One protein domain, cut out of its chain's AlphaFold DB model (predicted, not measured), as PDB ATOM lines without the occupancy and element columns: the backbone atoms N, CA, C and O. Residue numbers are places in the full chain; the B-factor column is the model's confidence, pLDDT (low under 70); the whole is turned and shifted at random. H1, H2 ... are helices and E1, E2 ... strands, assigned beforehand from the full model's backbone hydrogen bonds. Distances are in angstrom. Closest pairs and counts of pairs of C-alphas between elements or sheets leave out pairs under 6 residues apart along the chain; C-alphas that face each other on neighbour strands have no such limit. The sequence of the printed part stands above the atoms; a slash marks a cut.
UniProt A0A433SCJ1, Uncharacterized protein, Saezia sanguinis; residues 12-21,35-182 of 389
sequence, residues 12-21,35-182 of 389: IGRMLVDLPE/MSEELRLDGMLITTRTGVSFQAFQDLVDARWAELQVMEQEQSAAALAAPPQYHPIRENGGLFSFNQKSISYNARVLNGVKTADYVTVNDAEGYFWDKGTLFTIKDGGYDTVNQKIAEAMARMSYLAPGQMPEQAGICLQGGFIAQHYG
ATOM      1  N   ILE A  12     180.415 147.561 211.451       91.50
ATOM      2  CA  ILE A  12     180.217 148.686 210.532       91.50
ATOM      3  C   ILE A  12     180.824 149.923 211.195       91.50
ATOM      4  O   ILE A  12     180.352 150.366 212.245       91.50
ATOM      5  N   GLY A  13     181.921 150.436 210.639       94.06
ATOM      6  CA  GLY A  13     182.704 151.478 211.291       94.06
ATOM      7  C   GLY A  13     183.249 151.004 212.648       94.06
ATOM      8  O   GLY A  13     183.912 149.969 212.733       94.06
ATOM      9  N   ARG A  14     182.952 151.733 213.728       93.81
ATOM     10  CA  ARG A  14     183.266 151.335 215.119       93.81
ATOM     11  C   ARG A  14     182.150 150.544 215.817       93.81
ATOM     12  O   ARG A  14     182.286 150.186 216.989       93.81
ATOM     13  N   MET A  15     181.064 150.250 215.106       93.38
ATOM     14  CA  MET A  15     179.823 149.735 215.679       93.38
ATOM     15  C   MET A  15     179.598 148.258 215.347       93.38
ATOM     16  O   MET A  15     179.980 147.772 214.284       93.38
ATOM     17  N   LEU A  16     178.922 147.555 216.252       92.38
ATOM     18  CA  LEU A  16     178.212 146.316 215.975       92.38
ATOM     19  C   LEU A  16     176.737 146.636 215.774       92.38
ATOM     20  O   LEU A  16     176.120 147.289 216.617       92.38
ATOM     21  N   VAL A  17     176.186 146.145 214.670       90.00
ATOM     22  CA  VAL A  17     174.771 146.292 214.328       90.00
ATOM     23  C   VAL A  17     174.220 144.925 213.963       90.00
ATOM     24  O   VAL A  17     174.788 144.223 213.124       90.00
ATOM     25  N   ASP A  18     173.108 144.548 214.583       88.56
ATOM     26  CA  ASP A  18     172.402 143.322 214.231       88.56
ATOM     27  C   ASP A  18     171.353 143.661 213.171       88.56
ATOM     28  O   ASP A  18     170.420 144.416 213.437       88.56
ATOM     29  N   LEU A  19     171.499 143.098 211.971       84.00
ATOM     30  CA  LEU A  19     170.575 143.315 210.857       84.00
ATOM     31  C   LEU A  19     169.900 141.994 210.452       84.00
ATOM     32  O   LEU A  19     170.548 140.942 210.499       84.00
ATOM     33  N   PRO A  20     168.626 142.019 210.017       77.31
ATOM     34  CA  PRO A  20     167.959 140.842 209.476       77.31
ATOM     35  C   PRO A  20     168.718 140.293 208.263       77.31
ATOM     36  O   PRO A  20     168.997 141.030 207.316       77.31
ATOM     37  N   GLU A  21     168.958 138.981 208.220       69.81
ATOM     38  CA  GLU A  21     169.647 138.321 207.103       69.81
ATOM     39  C   GLU A  21     168.985 138.634 205.759       69.81
ATOM     40  O   GLU A  21     169.667 138.738 204.746       69.81
ATOM     41  N   MET A  35     176.644 147.367 200.488       79.31
ATOM     42  CA  MET A  35     176.806 148.565 201.306       79.31
ATOM     43  C   MET A  35     177.651 149.582 200.545       79.31
ATOM     44  O   MET A  35     178.705 149.234 200.011       79.31
ATOM     45  N   SER A  36     177.213 150.838 200.523       85.00
ATOM     46  CA  SER A  36     178.094 151.959 200.216       85.00
ATOM     47  C   SER A  36     178.667 152.506 201.516       85.00
ATOM     48  O   SER A  36     177.978 152.583 202.533       85.00
ATOM     49  N   GLU A  37     179.943 152.867 201.501       89.12
ATOM     50  CA  GLU A  37     180.593 153.453 202.664       89.12
ATOM     51  C   GLU A  37     181.527 154.589 202.272       89.12
ATOM     52  O   GLU A  37     182.177 154.568 201.222       89.12
ATOM     53  N   GLU A  38     181.588 155.577 203.152       90.38
ATOM     54  CA  GLU A  38     182.498 156.705 203.096       90.38
ATOM     55  C   GLU A  38     183.184 156.826 204.454       90.38
ATOM     56  O   GLU A  38     182.546 157.080 205.476       90.38
ATOM     57  N   LEU A  39     184.503 156.651 204.455       94.69
ATOM     58  CA  LEU A  39     185.342 156.940 205.604       94.69
ATOM     59  C   LEU A  39     186.214 158.152 205.286       94.69
ATOM     60  O   LEU A  39     186.939 158.153 204.292       94.69
ATOM     61  N   ARG A  40     186.191 159.158 206.159       92.19
ATOM     62  CA  ARG A  40     187.156 160.255 206.167       92.19
ATOM     63  C   ARG A  40     188.053 160.151 207.385       92.19
ATOM     64  O   ARG A  40     187.557 160.177 208.508       92.19
ATOM     65  N   LEU A  41     189.359 160.065 207.139       89.94
ATOM     66  CA  LEU A  41     190.403 160.126 208.165       89.94
ATOM     67  C   LEU A  41     191.330 161.304 207.869       89.94
ATOM     68  O   LEU A  41     192.008 161.294 206.843       89.94
ATOM     69  N   ASP A  42     191.341 162.329 208.724       84.94
ATOM     70  CA  ASP A  42     192.096 163.580 208.511       84.94
ATOM     71  C   ASP A  42     191.877 164.215 207.124       84.94
ATOM     72  O   ASP A  42     192.796 164.777 206.523       84.94
ATOM     73  N   GLY A  43     190.654 164.108 206.601       82.75
ATOM     74  CA  GLY A  43     190.275 164.600 205.272       82.75
ATOM     75  C   GLY A  43     190.470 163.600 204.126       82.75
ATOM     76  O   GLY A  43     189.801 163.753 203.103       82.75
ATOM     77  N   MET A  44     191.272 162.542 204.311       91.19
ATOM     78  CA  MET A  44     191.451 161.483 203.312       91.19
ATOM     79  C   MET A  44     190.154 160.700 203.135       91.19
ATOM     80  O   MET A  44     189.666 160.098 204.090       91.19
ATOM     81  N   LEU A  45     189.635 160.646 201.911       94.06
ATOM     82  CA  LEU A  45     188.509 159.791 201.554       94.06
ATOM     83  C   LEU A  45     189.004 158.362 201.327       94.06
ATOM     84  O   LEU A  45     189.830 158.117 200.447       94.06
ATOM     85  N   ILE A  46     188.463 157.416 202.086       95.31
ATOM     86  CA  ILE A  46     188.758 155.993 201.980       95.31
ATOM     87  C   ILE A  46     187.473 155.252 201.631       95.31
ATOM     88  O   ILE A  46     186.454 155.390 202.307       95.31
ATOM     89  N   THR A  47     187.539 154.442 200.578       94.75
ATOM     90  CA  THR A  47     186.448 153.562 200.149       94.75
ATOM     91  C   THR A  47     186.970 152.158 199.896       94.75
ATOM     92  O   THR A  47     188.160 151.963 199.608       94.75
ATOM     93  N   THR A  48     186.088 151.165 199.988       93.81
ATOM     94  CA  THR A  48     186.436 149.779 199.673       93.81
ATOM     95  C   THR A  48     185.541 149.184 198.596       93.81
ATOM     96  O   THR A  48     184.467 149.692 198.277       93.81
ATOM     97  N   ARG A  49     186.035 148.114 197.972       91.38
ATOM     98  CA  ARG A  49     185.272 147.277 197.049       91.38
ATOM     99  C   ARG A  49     185.712 145.828 197.191       91.38
ATOM    100  O   ARG A  49     186.885 145.513 196.982       91.38
ATOM    101  N   THR A  50     184.771 144.946 197.497       90.81
ATOM    102  CA  THR A  50     184.993 143.498 197.606       90.81
ATOM    103  C   THR A  50     184.856 142.797 196.247       90.81
ATOM    104  O   THR A  50     184.474 143.401 195.242       90.81
ATOM    105  N   GLY A  51     185.224 141.514 196.182       89.44
ATOM    106  CA  GLY A  51     185.108 140.700 194.964       89.44
ATOM    107  C   GLY A  51     186.098 141.063 193.848       89.44
ATOM    108  O   GLY A  51     185.943 140.617 192.710       89.44
ATOM    109  N   VAL A  52     187.130 141.858 194.145       93.25
ATOM    110  CA  VAL A  52     188.134 142.295 193.168       93.25
ATOM    111  C   VAL A  52     189.228 141.239 193.057       93.25
ATOM    112  O   VAL A  52     189.946 140.977 194.018       93.25
ATOM    113  N   SER A  53     189.399 140.628 191.884       95.69
ATOM    114  CA  SER A  53     190.516 139.700 191.665       95.69
ATOM    115  C   SER A  53     191.860 140.437 191.697       95.69
ATOM    116  O   SER A  53     191.935 141.624 191.382       95.69
ATOM    117  N   PHE A  54     192.941 139.724 192.028       95.69
ATOM    118  CA  PHE A  54     194.278 140.320 192.011       95.69
ATOM    119  C   PHE A  54     194.644 140.883 190.627       95.69
ATOM    120  O   PHE A  54     195.151 141.995 190.535       95.69
ATOM    121  N   GLN A  55     194.293 140.169 189.552       96.75
ATOM    122  CA  GLN A  55     194.499 140.653 188.184       96.75
ATOM    123  C   GLN A  55     193.720 141.947 187.915       96.75
ATOM    124  O   GLN A  55     194.286 142.892 187.389       96.75
ATOM    125  N   ALA A  56     192.452 142.027 188.333       96.81
ATOM    126  CA  ALA A  56     191.652 143.239 188.152       96.81
ATOM    127  C   ALA A  56     192.214 144.435 188.939       96.81
ATOM    128  O   ALA A  56     192.090 145.575 188.500       96.81
ATOM    129  N   PHE A  57     192.832 144.187 190.098       96.62
ATOM    130  CA  PHE A  57     193.581 145.209 190.826       96.62
ATOM    131  C   PHE A  57     194.816 145.674 190.045       96.62
ATOM    132  O   PHE A  57     195.007 146.878 189.894       96.62
ATOM    133  N   GLN A  58     195.624 144.749 189.521       95.88
ATOM    134  CA  GLN A  58     196.806 145.096 188.724       95.88
ATOM    135  C   GLN A  58     196.423 145.892 187.472       95.88
ATOM    136  O   GLN A  58     196.974 146.965 187.247       95.88
ATOM    137  N   ASP A  59     195.415 145.424 186.733       96.81
ATOM    138  CA  ASP A  59     194.907 146.097 185.535       96.81
ATOM    139  C   ASP A  59     194.432 147.525 185.854       96.81
ATOM    140  O   ASP A  59     194.657 148.444 185.069       96.81
ATOM    141  N   LEU A  60     193.805 147.731 187.018       95.94
ATOM    142  CA  LEU A  60     193.365 149.048 187.480       95.94
ATOM    143  C   LEU A  60     194.546 149.978 187.775       95.94
ATOM    144  O   LEU A  60     194.517 151.137 187.367       95.94
ATOM    145  N   VAL A  61     195.571 149.491 188.480       95.25
ATOM    146  CA  VAL A  61     196.767 150.283 188.812       95.25
ATOM    147  C   VAL A  61     197.534 150.650 187.540       95.25
ATOM    148  O   VAL A  61     197.899 151.812 187.365       95.25
ATOM    149  N   ASP A  62     197.717 149.697 186.627       95.12
ATOM    150  CA  ASP A  62     198.421 149.912 185.361       95.12
ATOM    151  C   ASP A  62     197.664 150.885 184.448       95.12
ATOM    152  O   ASP A  62     198.263 151.813 183.895       95.12
ATOM    153  N   ALA A  63     196.341 150.725 184.324       95.75
ATOM    154  CA  ALA A  63     195.500 151.643 183.560       95.75
ATOM    155  C   ALA A  63     195.554 153.059 184.146       95.75
ATOM    156  O   ALA A  63     195.764 154.022 183.408       95.75
ATOM    157  N   ARG A  64     195.444 153.186 185.474       94.62
ATOM    158  CA  ARG A  64     195.501 154.488 186.143       94.62
ATOM    159  C   ARG A  64     196.857 155.164 185.963       94.62
ATOM    160  O   ARG A  64     196.915 156.368 185.721       94.62
ATOM    161  N   TRP A  65     197.947 154.405 186.034       93.44
ATOM    162  CA  TRP A  65     199.279 154.942 185.781       93.44
ATOM    163  C   TRP A  65     199.429 155.446 184.342       93.44
ATOM    164  O   TRP A  65     199.912 156.558 184.129       93.44
ATOM    165  N   ALA A  66     198.952 154.674 183.361       92.06
ATOM    166  CA  ALA A  66     198.975 155.076 181.959       92.06
ATOM    167  C   ALA A  66     198.158 156.359 181.706       92.06
ATOM    168  O   ALA A  66     198.617 157.235 180.973       92.06
ATOM    169  N   GLU A  67     196.989 156.507 182.338       91.19
ATOM    170  CA  GLU A  67     196.186 157.739 182.274       91.19
ATOM    171  C   GLU A  67     196.962 158.958 182.786       91.19
ATOM    172  O   GLU A  67     197.014 159.992 182.114       91.19
ATOM    173  N   LEU A  68     197.603 158.841 183.953       88.94
ATOM    174  CA  LEU A  68     198.365 159.940 184.550       88.94
ATOM    175  C   LEU A  68     199.557 160.348 183.675       88.94
ATOM    176  O   LEU A  68     199.815 161.540 183.504       88.94
ATOM    177  N   GLN A  69     200.239 159.382 183.056       85.19
ATOM    178  CA  GLN A  69     201.334 159.656 182.121       85.19
ATOM    179  C   GLN A  69     200.877 160.416 180.864       85.19
ATOM    180  O   GLN A  69     201.641 161.211 180.317       85.19
ATOM    181  N   VAL A  70     199.641 160.207 180.399       83.62
ATOM    182  CA  VAL A  70     199.074 160.983 179.283       83.62
ATOM    183  C   VAL A  70     198.734 162.408 179.727       83.62
ATOM    184  O   VAL A  70     199.056 163.357 179.012       83.62
ATOM    185  N   MET A  71     198.162 162.585 180.925       72.31
ATOM    186  CA  MET A  71     197.847 163.917 181.470       72.31
ATOM    187  C   MET A  71     199.087 164.817 181.600       72.31
ATOM    188  O   MET A  71     198.998 166.024 181.371       72.31
ATOM    189  N   GLU A  72     200.254 164.249 181.918       68.81
ATOM    190  CA  GLU A  72     201.535 164.971 181.946       68.81
ATOM    191  C   GLU A  72     201.862 165.625 180.591       68.81
ATOM    192  O   GLU A  72     202.293 166.780 180.529       68.81
ATOM    193  N   GLN A  73     201.615 164.909 179.488       60.66
ATOM    194  CA  GLN A  73     201.923 165.384 178.138       60.66
ATOM    195  C   GLN A  73     201.051 166.587 177.750       60.66
ATOM    196  O   GLN A  73     201.541 167.520 177.108       60.66
ATOM    197  N   GLU A  74     199.795 166.611 178.200       60.62
ATOM    198  CA  GLU A  74     198.845 167.702 177.953       60.62
ATOM    199  C   GLU A  74     199.093 168.933 178.845       60.62
ATOM    200  O   GLU A  74     198.916 170.068 178.398       60.62
ATOM    201  N   GLN A  75     199.552 168.736 180.088       56.72
ATOM    202  CA  GLN A  75     199.825 169.819 181.048       56.72
ATOM    203  C   GLN A  75     201.211 170.473 180.893       56.72
ATOM    204  O   GLN A  75     201.469 171.512 181.507       56.72
ATOM    205  N   SER A  76     202.080 169.928 180.034       51.62
ATOM    206  CA  SER A  76     203.464 170.381 179.787       51.62
ATOM    207  C   SER A  76     203.635 171.857 179.353       51.62
ATOM    208  O   SER A  76     204.760 172.346 179.245       51.62
ATOM    209  N   ALA A  77     202.545 172.608 179.154       49.84
ATOM    210  CA  ALA A  77     202.557 174.046 178.876       49.84
ATOM    211  C   ALA A  77     202.640 174.954 180.132       49.84
ATOM    212  O   ALA A  77     202.906 176.151 179.992       49.84
ATOM    213  N   ALA A  78     202.434 174.430 181.349       53.38
ATOM    214  CA  ALA A  78     202.498 175.208 182.592       53.38
ATOM    215  C   ALA A  78     203.816 174.954 183.356       53.38
ATOM    216  O   ALA A  78     204.014 173.900 183.947       53.38
ATOM    217  N   ALA A  79     204.714 175.944 183.390       48.75
ATOM    218  CA  ALA A  79     206.101 175.851 183.884       48.75
ATOM    219  C   ALA A  79     206.308 175.549 185.395       48.75
ATOM    220  O   ALA A  79     207.416 175.720 185.899       48.75
ATOM    221  N   LEU A  80     205.270 175.140 186.133       53.50
ATOM    222  CA  LEU A  80     205.302 174.897 187.587       53.50
ATOM    223  C   LEU A  80     204.713 173.535 188.002       53.50
ATOM    224  O   LEU A  80     204.532 173.307 189.197       53.50
ATOM    225  N   ALA A  81     204.402 172.654 187.046       63.31
ATOM    226  CA  ALA A  81     203.898 171.312 187.323       63.31
ATOM    227  C   ALA A  81     205.042 170.284 187.324       63.31
ATOM    228  O   ALA A  81     205.811 170.214 186.364       63.31
ATOM    229  N   ALA A  82     205.167 169.501 188.395       71.75
ATOM    230  CA  ALA A  82     206.044 168.330 188.416       71.75
ATOM    231  C   ALA A  82     205.311 167.098 187.848       71.75
ATOM    232  O   ALA A  82     204.080 167.028 187.938       71.75
ATOM    233  N   PRO A  83     206.043 166.146 187.235       80.00
ATOM    234  CA  PRO A  83     205.435 164.978 186.613       80.00
ATOM    235  C   PRO A  83     204.748 164.090 187.658       80.00
ATOM    236  O   PRO A  83     205.187 164.066 188.815       80.00
ATOM    237  N   PRO A  84     203.709 163.330 187.271       86.25
ATOM    238  CA  PRO A  84     203.120 162.323 188.136       86.25
ATOM    239  C   PRO A  84     204.172 161.337 188.657       86.25
ATOM    240  O   PRO A  84     205.101 160.956 187.943       86.25
ATOM    241  N   GLN A  85     204.016 160.896 189.900       88.38
ATOM    242  CA  GLN A  85     204.922 159.952 190.552       88.38
ATOM    243  C   GLN A  85     204.145 158.741 191.052       88.38
ATOM    244  O   GLN A  85     203.059 158.891 191.608       88.38
ATOM    245  N   TYR A  86     204.721 157.551 190.890       89.31
ATOM    246  CA  TYR A  86     204.225 156.323 191.500       89.31
ATOM    247  C   TYR A  86     205.185 155.872 192.598       89.31
ATOM    248  O   TYR A  86     206.383 155.703 192.354       89.31
ATOM    249  N   HIS A  87     204.657 155.654 193.799       87.62
ATOM    250  CA  HIS A  87     205.419 155.170 194.942       87.62
ATOM    251  C   HIS A  87     204.848 153.819 195.387       87.62
ATOM    252  O   HIS A  87     203.743 153.773 195.937       87.62
ATOM    253  N   PRO A  88     205.568 152.705 195.167       87.19
ATOM    254  CA  PRO A  88     205.177 151.429 195.747       87.19
ATOM    255  C   PRO A  88     205.338 151.510 197.268       87.19
ATOM    256  O   PRO A  88     206.401 151.884 197.764       87.19
ATOM    257  N   ILE A  89     204.285 151.163 198.008       85.06
ATOM    258  CA  ILE A  89     204.276 151.217 199.476       85.06
ATOM    259  C   ILE A  89     204.474 149.825 200.066       85.06
ATOM    260  O   ILE A  89     205.249 149.653 201.005       85.06
ATOM    261  N   ARG A  90     203.803 148.814 199.504       83.00
ATOM    262  CA  ARG A  90     203.929 147.415 199.931       83.00
ATOM    263  C   ARG A  90     203.580 146.442 198.814       83.00
ATOM    264  O   ARG A  90     203.121 146.838 197.747       83.00
ATOM    265  N   GLU A  91     203.786 145.153 199.075       79.38
ATOM    266  CA  GLU A  91     203.279 144.092 198.205       79.38
ATOM    267  C   GLU A  91     201.756 144.270 198.075       79.38
ATOM    268  O   GLU A  91     201.034 144.246 199.071       79.38
ATOM    269  N   ASN A  92     201.289 144.538 196.854       88.81
ATOM    270  CA  ASN A  92     199.889 144.828 196.515       88.81
ATOM    271  C   ASN A  92     199.367 146.202 196.977       88.81
ATOM    272  O   ASN A  92     198.161 146.370 197.155       88.81
ATOM    273  N   GLY A  93     200.245 147.198 197.153       93.12
ATOM    274  CA  GLY A  93     199.830 148.572 197.438       93.12
ATOM    275  C   GLY A  93     200.796 149.643 196.938       93.12
ATOM    276  O   GLY A  93     202.015 149.526 197.081       93.12
ATOM    277  N   GLY A  94     200.245 150.721 196.391       93.12
ATOM    278  CA  GLY A  94     201.011 151.856 195.886       93.12
ATOM    279  C   GLY A  94     200.186 153.134 195.857       93.12
ATOM    280  O   GLY A  94     198.958 153.090 195.931       93.12
ATOM    281  N   LEU A  95     200.867 154.273 195.766       94.38
ATOM    282  CA  LEU A  95     200.229 155.582 195.653       94.38
ATOM    283  C   LEU A  95     200.735 156.339 194.432       94.38
ATOM    284  O   LEU A  95     201.912 156.262 194.071       94.38
ATOM    285  N   PHE A  96     199.833 157.099 193.830       93.81
ATOM    286  CA  PHE A  96     200.117 158.068 192.792       93.81
ATOM    287  C   PHE A  96     200.075 159.473 193.375       93.81
ATOM    288  O   PHE A  96     199.167 159.788 194.138       93.81
ATOM    289  N   SER A  97     201.013 160.319 192.964       90.56
ATOM    290  CA  SER A  97     201.006 161.762 193.228       90.56
ATOM    291  C   SER A  97     200.939 162.491 191.896       90.56
ATOM    292  O   SER A  97     201.709 162.155 190.997       90.56
ATOM    293  N   PHE A  98     200.053 163.469 191.738       88.38
ATOM    294  CA  PHE A  98     199.889 164.197 190.475       88.38
ATOM    295  C   PHE A  98     199.345 165.615 190.703       88.38
ATOM    296  O   PHE A  98     199.104 166.025 191.837       88.38
ATOM    297  N   ASN A  99     199.222 166.401 189.624       81.31
ATOM    298  CA  ASN A  99     198.833 167.820 189.671       81.31
ATOM    299  C   ASN A  99     199.687 168.664 190.640       81.31
ATOM    300  O   ASN A  99     199.210 169.641 191.218       81.31
ATOM    301  N   GLN A 100     200.958 168.292 190.809       78.69
ATOM    302  CA  GLN A 100     201.858 168.879 191.794       78.69
ATOM    303  C   GLN A 100     202.179 170.339 191.442       78.69
ATOM    304  O   GLN A 100     202.711 170.612 190.367       78.69
ATOM    305  N   LYS A 101     201.876 171.275 192.345       77.00
ATOM    306  CA  LYS A 101     202.083 172.723 192.177       77.00
ATOM    307  C   LYS A 101     202.811 173.297 193.384       77.00
ATOM    308  O   LYS A 101     202.386 173.087 194.514       77.00
ATOM    309  N   SER A 102     203.847 174.099 193.151       74.44
ATOM    310  CA  SER A 102     204.465 174.896 194.217       74.44
ATOM    311  C   SER A 102     203.719 176.216 194.390       74.44
ATOM    312  O   SER A 102     203.696 177.056 193.488       74.44
ATOM    313  N   ILE A 103     203.119 176.409 195.560       70.81
ATOM    314  CA  ILE A 103     202.392 177.620 195.933       70.81
ATOM    315  C   ILE A 103     203.269 178.439 196.877       70.81
ATOM    316  O   ILE A 103     203.736 177.947 197.901       70.81
ATOM    317  N   SER A 104     203.485 179.706 196.529       70.06
ATOM    318  CA  SER A 104     204.160 180.672 197.395       70.06
ATOM    319  C   SER A 104     203.212 181.120 198.507       70.06
ATOM    320  O   SER A 104     202.171 181.710 198.214       70.06
ATOM    321  N   TYR A 105     203.618 180.966 199.761       62.34
ATOM    322  CA  TYR A 105     203.001 181.604 200.922       62.34
ATOM    323  C   TYR A 105     204.005 182.572 201.568       62.34
ATOM    324  O   TYR A 105     205.211 182.484 201.340       62.34
ATOM    325  N   ASN A 106     203.518 183.573 202.305       61.31
ATOM    326  CA  ASN A 106     204.364 184.596 202.939       61.31
ATOM    327  C   ASN A 106     205.306 185.354 201.980       61.31
ATOM    328  O   ASN A 106     206.432 185.695 202.342       61.31
ATOM    329  N   ALA A 107     204.848 185.670 200.764       63.28
ATOM    330  CA  ALA A 107     205.634 186.469 199.828       63.28
ATOM    331  C   ALA A 107     205.928 187.864 200.411       63.28
ATOM    332  O   ALA A 107     205.047 188.721 200.503       63.28
ATOM    333  N   ARG A 108     207.186 188.112 200.781       59.72
ATOM    334  CA  ARG A 108     207.677 189.403 201.278       59.72
ATOM    335  C   ARG A 108     208.706 189.972 200.310       59.72
ATOM    336  O   ARG A 108     209.471 189.241 199.688       59.72
ATOM    337  N   VAL A 109     208.739 191.296 200.179       56.56
ATOM    338  CA  VAL A 109     209.820 191.992 199.471       56.56
ATOM    339  C   VAL A 109     210.767 192.561 200.520       56.56
ATOM    340  O   VAL A 109     210.474 193.584 201.133       56.56
ATOM    341  N   LEU A 110     211.899 191.896 200.734       50.25
ATOM    342  CA  LEU A 110     212.968 192.364 201.613       50.25
ATOM    343  C   LEU A 110     214.082 192.958 200.744       50.25
ATOM    344  O   LEU A 110     214.683 192.261 199.933       50.25
ATOM    345  N   ASN A 111     214.348 194.261 200.881       55.88
ATOM    346  CA  ASN A 111     215.399 194.978 200.137       55.88
ATOM    347  C   ASN A 111     215.332 194.810 198.603       55.88
ATOM    348  O   ASN A 111     216.355 194.681 197.936       55.88
ATOM    349  N   GLY A 112     214.123 194.787 198.033       54.22
ATOM    350  CA  GLY A 112     213.917 194.602 196.589       54.22
ATOM    351  C   GLY A 112     214.026 193.150 196.107       54.22
ATOM    352  O   GLY A 112     213.799 192.890 194.927       54.22
ATOM    353  N   VAL A 113     214.310 192.200 197.003       51.72
ATOM    354  CA  VAL A 113     214.292 190.761 196.725       51.72
ATOM    355  C   VAL A 113     212.956 190.189 197.188       51.72
ATOM    356  O   VAL A 113     212.580 190.332 198.352       51.72
ATOM    357  N   LYS A 114     212.222 189.545 196.275       57.62
ATOM    358  CA  LYS A 114     211.055 188.730 196.635       57.62
ATOM    359  C   LYS A 114     211.549 187.454 197.313       57.62
ATOM    360  O   LYS A 114     212.180 186.627 196.665       57.62
ATOM    361  N   THR A 115     211.257 187.311 198.599       55.56
ATOM    362  CA  THR A 115     211.422 186.071 199.361       55.56
ATOM    363  C   THR A 115     210.040 185.474 199.579       55.56
ATOM    364  O   THR A 115     209.158 186.157 200.099       55.56
ATOM    365  N   ALA A 116     209.847 184.232 199.157       64.44
ATOM    366  CA  ALA A 116     208.619 183.483 199.367       64.44
ATOM    367  C   ALA A 116     208.983 182.105 199.907       64.44
ATOM    368  O   ALA A 116     209.926 181.485 199.407       64.44
ATOM    369  N   ASP A 117     208.228 181.649 200.899       69.69
ATOM    370  CA  ASP A 117     208.228 180.246 201.272       69.69
ATOM    371  C   ASP A 117     207.308 179.516 200.294       69.69
ATOM    372  O   ASP A 117     206.278 180.047 199.872       69.69
ATOM    373  N   TYR A 118     207.682 178.311 199.889       68.75
ATOM    374  CA  TYR A 118     206.880 177.508 198.974       68.75
ATOM    375  C   TYR A 118     206.406 176.264 199.709       68.75
ATOM    376  O   TYR A 118     207.210 175.597 200.355       68.75
ATOM    377  N   VAL A 119     205.113 175.965 199.605       70.81
ATOM    378  CA  VAL A 119     204.592 174.627 199.903       70.81
ATOM    379  C   VAL A 119     204.222 174.001 198.582       70.81
ATOM    380  O   VAL A 119     203.675 174.678 197.703       70.81
ATOM    381  N   THR A 120     204.503 172.720 198.435       73.75
ATOM    382  CA  THR A 120     203.967 171.983 197.312       73.75
ATOM    383  C   THR A 120     202.614 171.382 197.697       73.75
ATOM    384  O   THR A 120     202.345 170.992 198.834       73.75
ATOM    385  N   VAL A 121     201.689 171.460 196.744       80.25
ATOM    386  CA  VAL A 121     200.343 170.912 196.841       80.25
ATOM    387  C   VAL A 121     200.188 169.909 195.718       80.25
ATOM    388  O   VAL A 121     200.537 170.211 194.574       80.25
ATOM    389  N   ASN A 122     199.681 168.725 196.028       81.88
ATOM    390  CA  ASN A 122     199.413 167.693 195.042       81.88
ATOM    391  C   ASN A 122     198.120 166.953 195.370       81.88
ATOM    392  O   ASN A 122     197.691 166.893 196.523       81.88
ATOM    393  N   ASP A 123     197.537 166.371 194.329       88.62
ATOM    394  CA  ASP A 123     196.540 165.325 194.487       88.62
ATOM    395  C   ASP A 123     197.277 163.999 194.697       88.62
ATOM    396  O   ASP A 123     198.371 163.785 194.145       88.62
ATOM    397  N   ALA A 124     196.702 163.115 195.506       91.62
ATOM    398  CA  ALA A 124     197.243 161.791 195.736       91.62
ATOM    399  C   ALA A 124     196.144 160.721 195.766       91.62
ATOM    400  O   ALA A 124     195.084 160.891 196.370       91.62
ATOM    401  N   GLU A 125     196.419 159.596 195.106       95.38
ATOM    402  CA  GLU A 125     195.522 158.442 195.039       95.38
ATOM    403  C   GLU A 125     196.278 157.166 195.423       95.38
ATOM    404  O   GLU A 125     197.215 156.754 194.741       95.38
ATOM    405  N   GLY A 126     195.876 156.537 196.526       96.00
ATOM    406  CA  GLY A 126     196.409 155.264 197.003       96.00
ATOM    407  C   GLY A 126     195.503 154.095 196.635       96.00
ATOM    408  O   GLY A 126     194.285 154.177 196.783       96.00
ATOM    409  N   TYR A 127     196.104 152.981 196.222       97.50
ATOM    410  CA  TYR A 127     195.410 151.721 195.979       97.50
ATOM    411  C   TYR A 127     196.082 150.607 196.765       97.50
ATOM    412  O   TYR A 127     197.302 150.449 196.709       97.50
ATOM    413  N   PHE A 128     195.288 149.817 197.477       97.31
ATOM    414  CA  PHE A 128     195.774 148.648 198.196       97.31
ATOM    415  C   PHE A 128     194.816 147.473 198.038       97.31
ATOM    416  O   PHE A 128     193.606 147.647 198.128       97.31
ATOM    417  N   TRP A 129     195.350 146.273 197.825       97.31
ATOM    418  CA  TRP A 129     194.562 145.057 197.681       97.31
ATOM    419  C   TRP A 129     194.966 143.993 198.703       97.31
ATOM    420  O   TRP A 129     196.145 143.672 198.846       97.31
ATOM    421  N   ASP A 130     193.973 143.396 199.364       95.94
ATOM    422  CA  ASP A 130     194.151 142.244 200.253       95.94
ATOM    423  C   ASP A 130     192.991 141.262 200.093       95.94
ATOM    424  O   ASP A 130     191.832 141.625 200.288       95.94
ATOM    425  N   LYS A 131     193.298 140.007 199.739       94.06
ATOM    426  CA  LYS A 131     192.353 138.870 199.719       94.06
ATOM    427  C   LYS A 131     190.987 139.161 199.071       94.06
ATOM    428  O   LYS A 131     189.960 138.657 199.516       94.06
ATOM    429  N   GLY A 132     190.973 139.919 197.977       93.56
ATOM    430  CA  GLY A 132     189.750 140.224 197.232       93.56
ATOM    431  C   GLY A 132     189.104 141.572 197.565       93.56
ATOM    432  O   GLY A 132     188.121 141.934 196.917       93.56
ATOM    433  N   THR A 133     189.654 142.319 198.523       94.75
ATOM    434  CA  THR A 133     189.206 143.665 198.896       94.75
ATOM    435  C   THR A 133     190.179 144.703 198.355       94.75
ATOM    436  O   THR A 133     191.375 144.657 198.642       94.75
ATOM    437  N   LEU A 134     189.661 145.647 197.572       95.88
ATOM    438  CA  LEU A 134     190.369 146.832 197.103       95.88
ATOM    439  C   LEU A 134     190.042 148.014 198.012       95.88
ATOM    440  O   LEU A 134     188.879 148.371 198.149       95.88
ATOM    441  N   PHE A 135     191.069 148.656 198.547       96.56
ATOM    442  CA  PHE A 135     191.005 149.938 199.230       96.56
ATOM    443  C   PHE A 135     191.438 151.029 198.253       96.56
ATOM    444  O   PHE A 135     192.475 150.898 197.594       96.56
ATOM    445  N   THR A 136     190.653 152.099 198.168       96.81
ATOM    446  CA  THR A 136     191.008 153.320 197.438       96.81
ATOM    447  C   THR A 136     191.085 154.469 198.427       96.81
ATOM    448  O   THR A 136     190.177 154.655 199.230       96.81
ATOM    449  N   ILE A 137     192.171 155.231 198.363       95.94
ATOM    450  CA  ILE A 137     192.439 156.371 199.238       95.94
ATOM    451  C   ILE A 137     192.610 157.586 198.341       95.94
ATOM    452  O   ILE A 137     193.402 157.532 197.400       95.94
ATOM    453  N   LYS A 138     191.885 158.666 198.610       93.69
ATOM    454  CA  LYS A 138     191.993 159.916 197.861       93.69
ATOM    455  C   LYS A 138     192.155 161.079 198.811       93.69
ATOM    456  O   LYS A 138     191.378 161.222 199.751       93.69
ATOM    457  N   ASP A 139     193.133 161.920 198.527       89.25
ATOM    458  CA  ASP A 139     193.335 163.171 199.241       89.25
ATOM    459  C   ASP A 139     193.997 164.193 198.308       89.25
ATOM    460  O   ASP A 139     194.574 163.843 197.275       89.25
ATOM    461  N   GLY A 140     193.881 165.465 198.655       79.00
ATOM    462  CA  GLY A 140     194.497 166.572 197.944       79.00
ATOM    463  C   GLY A 140     194.906 167.635 198.948       79.00
ATOM    464  O   GLY A 140     194.113 168.055 199.791       79.00
ATOM    465  N   GLY A 141     196.155 168.077 198.883       75.88
ATOM    466  CA  GLY A 141     196.648 169.003 199.890       75.88
ATOM    467  C   GLY A 141     198.148 169.188 199.863       75.88
ATOM    468  O   GLY A 141     198.800 168.996 198.842       75.88
ATOM    469  N   TYR A 142     198.680 169.624 200.998       76.06
ATOM    470  CA  TYR A 142     200.090 169.959 201.171       76.06
ATOM    471  C   TYR A 142     201.006 168.724 201.142       76.06
ATOM    472  O   TYR A 142     200.548 167.596 201.308       76.06
ATOM    473  N   ASP A 143     202.315 168.971 201.063       65.19
ATOM    474  CA  ASP A 143     203.451 168.026 200.982       65.19
ATOM    475  C   ASP A 143     203.432 166.762 201.867       65.19
ATOM    476  O   ASP A 143     204.203 165.832 201.639       65.19
ATOM    477  N   THR A 144     202.567 166.698 202.879       78.75
ATOM    478  CA  THR A 144     202.424 165.536 203.775       78.75
ATOM    479  C   THR A 144     201.413 164.500 203.282       78.75
ATOM    480  O   THR A 144     201.358 163.405 203.839       78.75
ATOM    481  N   VAL A 145     200.640 164.795 202.230       82.25
ATOM    482  CA  VAL A 145     199.543 163.934 201.757       82.25
ATOM    483  C   VAL A 145     200.013 162.514 201.412       82.25
ATOM    484  O   VAL A 145     199.409 161.533 201.839       82.25
ATOM    485  N   ASN A 146     201.164 162.376 200.751       86.38
ATOM    486  CA  ASN A 146     201.718 161.068 200.389       86.38
ATOM    487  C   ASN A 146     202.093 160.235 201.620       86.38
ATOM    488  O   ASN A 146     201.867 159.025 201.648       86.38
ATOM    489  N   GLN A 147     202.664 160.884 202.639       86.81
ATOM    490  CA  GLN A 147     203.030 160.232 203.891       86.81
ATOM    491  C   GLN A 147     201.778 159.767 204.639       86.81
ATOM    492  O   GLN A 147     201.718 158.608 205.046       86.81
ATOM    493  N   LYS A 148     200.751 160.621 204.738       87.44
ATOM    494  CA  LYS A 148     199.469 160.271 205.369       87.44
ATOM    495  C   LYS A 148     198.821 159.053 204.712       87.44
ATOM    496  O   LYS A 148     198.430 158.115 205.407       87.44
ATOM    497  N   ILE A 149     198.775 159.023 203.377       90.94
ATOM    498  CA  ILE A 149     198.234 157.881 202.626       90.94
ATOM    499  C   ILE A 149     199.056 156.615 202.889       90.94
ATOM    500  O   ILE A 149     198.478 155.552 203.125       90.94
ATOM    501  N   ALA A 150     200.390 156.701 202.877       90.38
ATOM    502  CA  ALA A 150     201.255 155.553 203.142       90.38
ATOM    503  C   ALA A 150     201.063 154.992 204.566       90.38
ATOM    504  O   ALA A 150     200.968 153.775 204.744       90.38
ATOM    505  N   GLU A 151     200.950 155.863 205.571       89.25
ATOM    506  CA  GLU A 151     200.706 155.494 206.972       89.25
ATOM    507  C   GLU A 151     199.309 154.898 207.189       89.25
ATOM    508  O   GLU A 151     199.154 153.910 207.914       89.25
ATOM    509  N   ALA A 152     198.277 155.450 206.542       91.12
ATOM    510  CA  ALA A 152     196.943 154.860 206.541       91.12
ATOM    511  C   ALA A 152     196.971 153.467 205.901       91.12
ATOM    512  O   ALA A 152     196.514 152.500 206.514       91.12
ATOM    513  N   MET A 153     197.583 153.341 204.718       93.38
ATOM    514  CA  MET A 153     197.693 152.085 203.977       93.38
ATOM    515  C   MET A 153     198.401 150.999 204.787       93.38
ATOM    516  O   MET A 153     197.940 149.862 204.801       93.38
ATOM    517  N   ALA A 154     199.472 151.328 205.515       91.38
ATOM    518  CA  ALA A 154     200.209 150.367 206.338       91.38
ATOM    519  C   ALA A 154     199.329 149.646 207.382       91.38
ATOM    520  O   ALA A 154     199.649 148.528 207.786       91.38
ATOM    521  N   ARG A 155     198.207 150.256 207.777       92.25
ATOM    522  CA  ARG A 155     197.287 149.772 208.818       92.25
ATOM    523  C   ARG A 155     196.035 149.096 208.261       92.25
ATOM    524  O   ARG A 155     195.224 148.593 209.036       92.25
ATOM    525  N   MET A 156     195.882 149.077 206.935       94.56
ATOM    526  CA  MET A 156     194.764 148.425 206.256       94.56
ATOM    527  C   MET A 156     195.005 146.925 206.136       94.56
ATOM    528  O   MET A 156     196.120 146.492 205.826       94.56
ATOM    529  N   SER A 157     193.949 146.144 206.322       94.81
ATOM    530  CA  SER A 157     193.958 144.686 206.202       94.81
ATOM    531  C   SER A 157     192.581 144.162 205.813       94.81
ATOM    532  O   SER A 157     191.569 144.813 206.066       94.81
ATOM    533  N   TYR A 158     192.534 142.982 205.207       94.12
ATOM    534  CA  TYR A 158     191.293 142.252 204.975       94.12
ATOM    535  C   TYR A 158     190.642 141.813 206.294       94.12
ATOM    536  O   TYR A 158     191.315 141.267 207.173       94.12
ATOM    537  N   LEU A 159     189.318 141.959 206.378       91.75
ATOM    538  CA  LEU A 159     188.493 141.405 207.451       91.75
ATOM    539  C   LEU A 159     187.425 140.493 206.846       91.75
ATOM    540  O   LEU A 159     186.649 140.919 205.988       91.75
ATOM    541  N   ALA A 160     187.393 139.227 207.271       87.38
ATOM    542  CA  ALA A 160     186.453 138.265 206.711       87.38
ATOM    543  C   ALA A 160     184.999 138.589 207.101       87.38
ATOM    544  O   ALA A 160     184.759 139.099 208.199       87.38
ATOM    545  N   PRO A 161     184.000 138.247 206.264       81.38
ATOM    546  CA  PRO A 161     182.596 138.441 206.611       81.38
ATOM    547  C   PRO A 161     182.235 137.788 207.954       81.38
ATOM    548  O   PRO A 161     182.415 136.585 208.143       81.38
ATOM    549  N   GLY A 162     181.700 138.581 208.886       79.06
ATOM    550  CA  GLY A 162     181.326 138.131 210.234       79.06
ATOM    551  C   GLY A 162     182.494 137.962 211.215       79.06
ATOM    552  O   GLY A 162     182.258 137.607 212.368       79.06
ATOM    553  N   GLN A 163     183.736 138.216 210.794       86.19
ATOM    554  CA  GLN A 163     184.875 138.282 211.703       86.19
ATOM    555  C   GLN A 163     184.845 139.600 212.481       86.19
ATOM    556  O   GLN A 163     184.589 140.659 211.912       86.19
ATOM    557  N   MET A 164     185.146 139.529 213.778       86.62
ATOM    558  CA  MET A 164     185.291 140.708 214.628       86.62
ATOM    559  C   MET A 164     186.763 141.113 214.726       86.62
ATOM    560  O   MET A 164     187.623 140.230 214.819       86.62
ATOM    561  N   PRO A 165     187.077 142.417 214.704       88.38
ATOM    562  CA  PRO A 165     188.439 142.883 214.913       88.38
ATOM    563  C   PRO A 165     188.899 142.599 216.349       88.38
ATOM    564  O   PRO A 165     188.142 142.746 217.305       88.38
ATOM    565  N   GLU A 166     190.165 142.215 216.504       87.06
ATOM    566  CA  GLU A 166     190.792 141.982 217.818       87.06
ATOM    567  C   GLU A 166     191.463 143.246 218.388       87.06
ATOM    568  O   GLU A 166     191.946 143.249 219.520       87.06
ATOM    569  N   GLN A 167     191.516 144.321 217.598       90.25
ATOM    570  CA  GLN A 167     192.206 145.570 217.919       90.25
ATOM    571  C   GLN A 167     191.336 146.795 217.603       90.25
ATOM    572  O   GLN A 167     190.340 146.711 216.879       90.25
ATOM    573  N   ALA A 168     191.727 147.950 218.138       92.56
ATOM    574  CA  ALA A 168     191.060 149.218 217.859       92.56
ATOM    575  C   ALA A 168     191.208 149.618 216.386       92.56
ATOM    576  O   ALA A 168     192.281 149.480 215.791       92.56
ATOM    577  N   GLY A 169     190.133 150.127 215.801       93.94
ATOM    578  CA  GLY A 169     190.084 150.465 214.391       93.94
ATOM    579  C   GLY A 169     188.676 150.637 213.860       93.94
ATOM    580  O   GLY A 169     187.730 150.865 214.609       93.94
ATOM    581  N   ILE A 170     188.576 150.574 212.539       94.56
ATOM    582  CA  ILE A 170     187.360 150.879 211.794       94.56
ATOM    583  C   ILE A 170     187.108 149.722 210.834       94.56
ATOM    584  O   ILE A 170     187.965 149.391 210.010       94.56
ATOM    585  N   CYS A 171     185.948 149.089 210.977       94.56
ATOM    586  CA  CYS A 171     185.460 148.058 210.077       94.56
ATOM    587  C   CYS A 171     184.896 148.688 208.805       94.56
ATOM    588  O   CYS A 171     184.077 149.602 208.861       94.56
ATOM    589  N   LEU A 172     185.335 148.151 207.672       93.06
ATOM    590  CA  LEU A 172     184.919 148.517 206.326       93.06
ATOM    591  C   LEU A 172     184.375 147.274 205.610       93.06
ATOM    592  O   LEU A 172     184.548 146.141 206.079       93.06
ATOM    593  N   GLN A 173     183.755 147.444 204.446       88.56
ATOM    594  CA  GLN A 173     183.249 146.325 203.655       88.56
ATOM    595  C   GLN A 173     184.404 145.393 203.222       88.56
ATOM    596  O   GLN A 173     185.196 145.680 202.327       88.56
ATOM    597  N   GLY A 174     184.521 144.236 203.883       89.31
ATOM    598  CA  GLY A 174     185.610 143.278 203.642       89.31
ATOM    599  C   GLY A 174     186.997 143.787 204.049       89.31
ATOM    600  O   GLY A 174     188.009 143.240 203.599       89.31
ATOM    601  N   GLY A 175     187.066 144.835 204.872       93.38
ATOM    602  CA  GLY A 175     188.303 145.511 205.231       93.38
ATOM    603  C   GLY A 175     188.316 146.020 206.667       93.38
ATOM    604  O   GLY A 175     187.295 146.100 207.342       93.38
ATOM    605  N   PHE A 176     189.505 146.361 207.143       95.44
ATOM    606  CA  PHE A 176     189.720 146.916 208.470       95.44
ATOM    607  C   PHE A 176     190.925 147.851 208.469       95.44
ATOM    608  O   PHE A 176     191.959 147.531 207.874       95.44
ATOM    609  N   ILE A 177     190.806 148.974 209.177       95.12
ATOM    610  CA  ILE A 177     191.899 149.926 209.398       95.12
ATOM    611  C   ILE A 177     192.212 149.981 210.886       95.12
ATOM    612  O   ILE A 177     191.384 150.437 211.673       95.12
ATOM    613  N   ALA A 178     193.416 149.559 211.274       94.06
ATOM    614  CA  ALA A 178     193.867 149.661 212.660       94.06
ATOM    615  C   ALA A 178     194.084 151.134 213.053       94.06
ATOM    616  O   ALA A 178     194.966 151.816 212.521       94.06
ATOM    617  N   GLN A 179     193.272 151.637 213.982       90.19
ATOM    618  CA  GLN A 179     193.219 153.055 214.344       90.19
ATOM    619  C   GLN A 179     192.630 153.231 215.747       90.19
ATOM    620  O   GLN A 179     191.455 152.949 215.995       90.19
ATOM    621  N   HIS A 180     193.433 153.780 216.655       90.44
ATOM    622  CA  HIS A 180     192.937 154.237 217.949       90.44
ATOM    623  C   HIS A 180     191.988 155.422 217.774       90.44
ATOM    624  O   HIS A 180     192.211 156.275 216.911       90.44
ATOM    625  N   TYR A 181     190.937 155.445 218.585       88.94
ATOM    626  CA  TYR A 181     189.965 156.531 218.595       88.94
ATOM    627  C   TYR A 181     190.580 157.817 219.180       88.94
ATOM    628  O   TYR A 181     191.432 157.740 220.069       88.94
ATOM    629  N   GLY A 182     190.188 158.981 218.648       82.50
ATOM    630  CA  GLY A 182     190.653 160.305 219.094       82.50
ATOM    631  C   GLY A 182     192.087 160.684 218.691       82.50
ATOM    632  O   GLY A 182     192.667 161.606 219.260       82.50
TER     633      GLY A 182
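Overview. This is residues 12 to 21 and 35 to 182 of the 389 residues of an uncharacterized protein of Saezia sanguinis (UniProt A0A433SCJ1). A twisted six-stranded sheet has the long helix H1 along one face, while on the other face it curls round the short helix H2, beside which the small sheet E8, E10, E9 partly covers it as a loose sandwich. The hairpin of E5 and E6 runs out of this body as a long arm, whose tip, residues 109 to 114, stands free; E1 lies off by itself toward the opposite end. The printed part has 158 residues, with the named elements in the order E1 E2 E3 H1 E4 E5 E6 E7 H2 E8 E9 E10, class mixed. Both sheets are antiparallel, the larger in the order E2, E3, E7, E6, E5, E4. The whole is loose, with a radius of gyration of the C-alphas of 19.1 A, and elongated, spanning 71 by 37 by 25 A.

Along the chain. E1, residues 15 to 20, begins at C-alpha 15 (179.823, 149.735, 215.679). E2 is residues 35 to 41 and E3 residues 44 to 49. H1, residues 54 to 75, is 32.0 A long. E4 is residues 85 to 90. E5, residues 93 to 110, measures 45.9 A and bends by 52 degrees at residue 99; its C-alpha 110 is at (212.968, 192.364, 201.613). E6, residues 113 to 130, measures 52.6 A, and E7, residues 133 to 142, 28.5 A. H2 is residues 145 to 154, E8 156 to 158, E9 169 to 172, and E10 175 to 178, ending at (193.867, 149.661, 212.660).

Arrangement. E4 to E7 form a meander, each strand the antiparallel neighbour of the one before. Within hydrogen-bond range are N 87 and O 95 between E4 and E5, 2.8 A apart, N 103 and O 119 between E5 and E6, 2.8 A apart, and N 126 and O 137 between E6 and E7, 2.8 A apart. N 47 and O 136 are 3.0 A apart between E7 and E3, and N 46 and O 39 2.8 A between E3 and the edge strand E2. H1 and H2 lie on opposite faces, making three layers with this sheet between. H1 is over E6 and E5 at a height of 9.8 A, along the strands; the closest C-alphas of H1 and E6, Phe 57 and Trp 129, are 6.9 A apart. Those of H2 and E6, Gly 126 and Ile 149, are 6.5 A apart. In the small sheet, N 157 and O 176 are 2.9 A apart between E8 and E10, and N 170 and O 177 2.9 A between E9 and E10. Every O i to N i+4 pair is within hydrogen-bond range in H2, and 17 of 18 in H1. E1 pairs with no named strand.

Size, cuts and confidence. The C-alphas farthest apart, Glu 21 and Asn 111, are 73.2 A apart. Residues 22 to 34 are not printed, leaving 13.8 A between C-alphas 21 and 35. Of the links that are printed whole, none is long. Mean pLDDT of the printed part is 84.2; residue 21, residues 72 to 81, residues 105 to 118 and residue 143 are under 70.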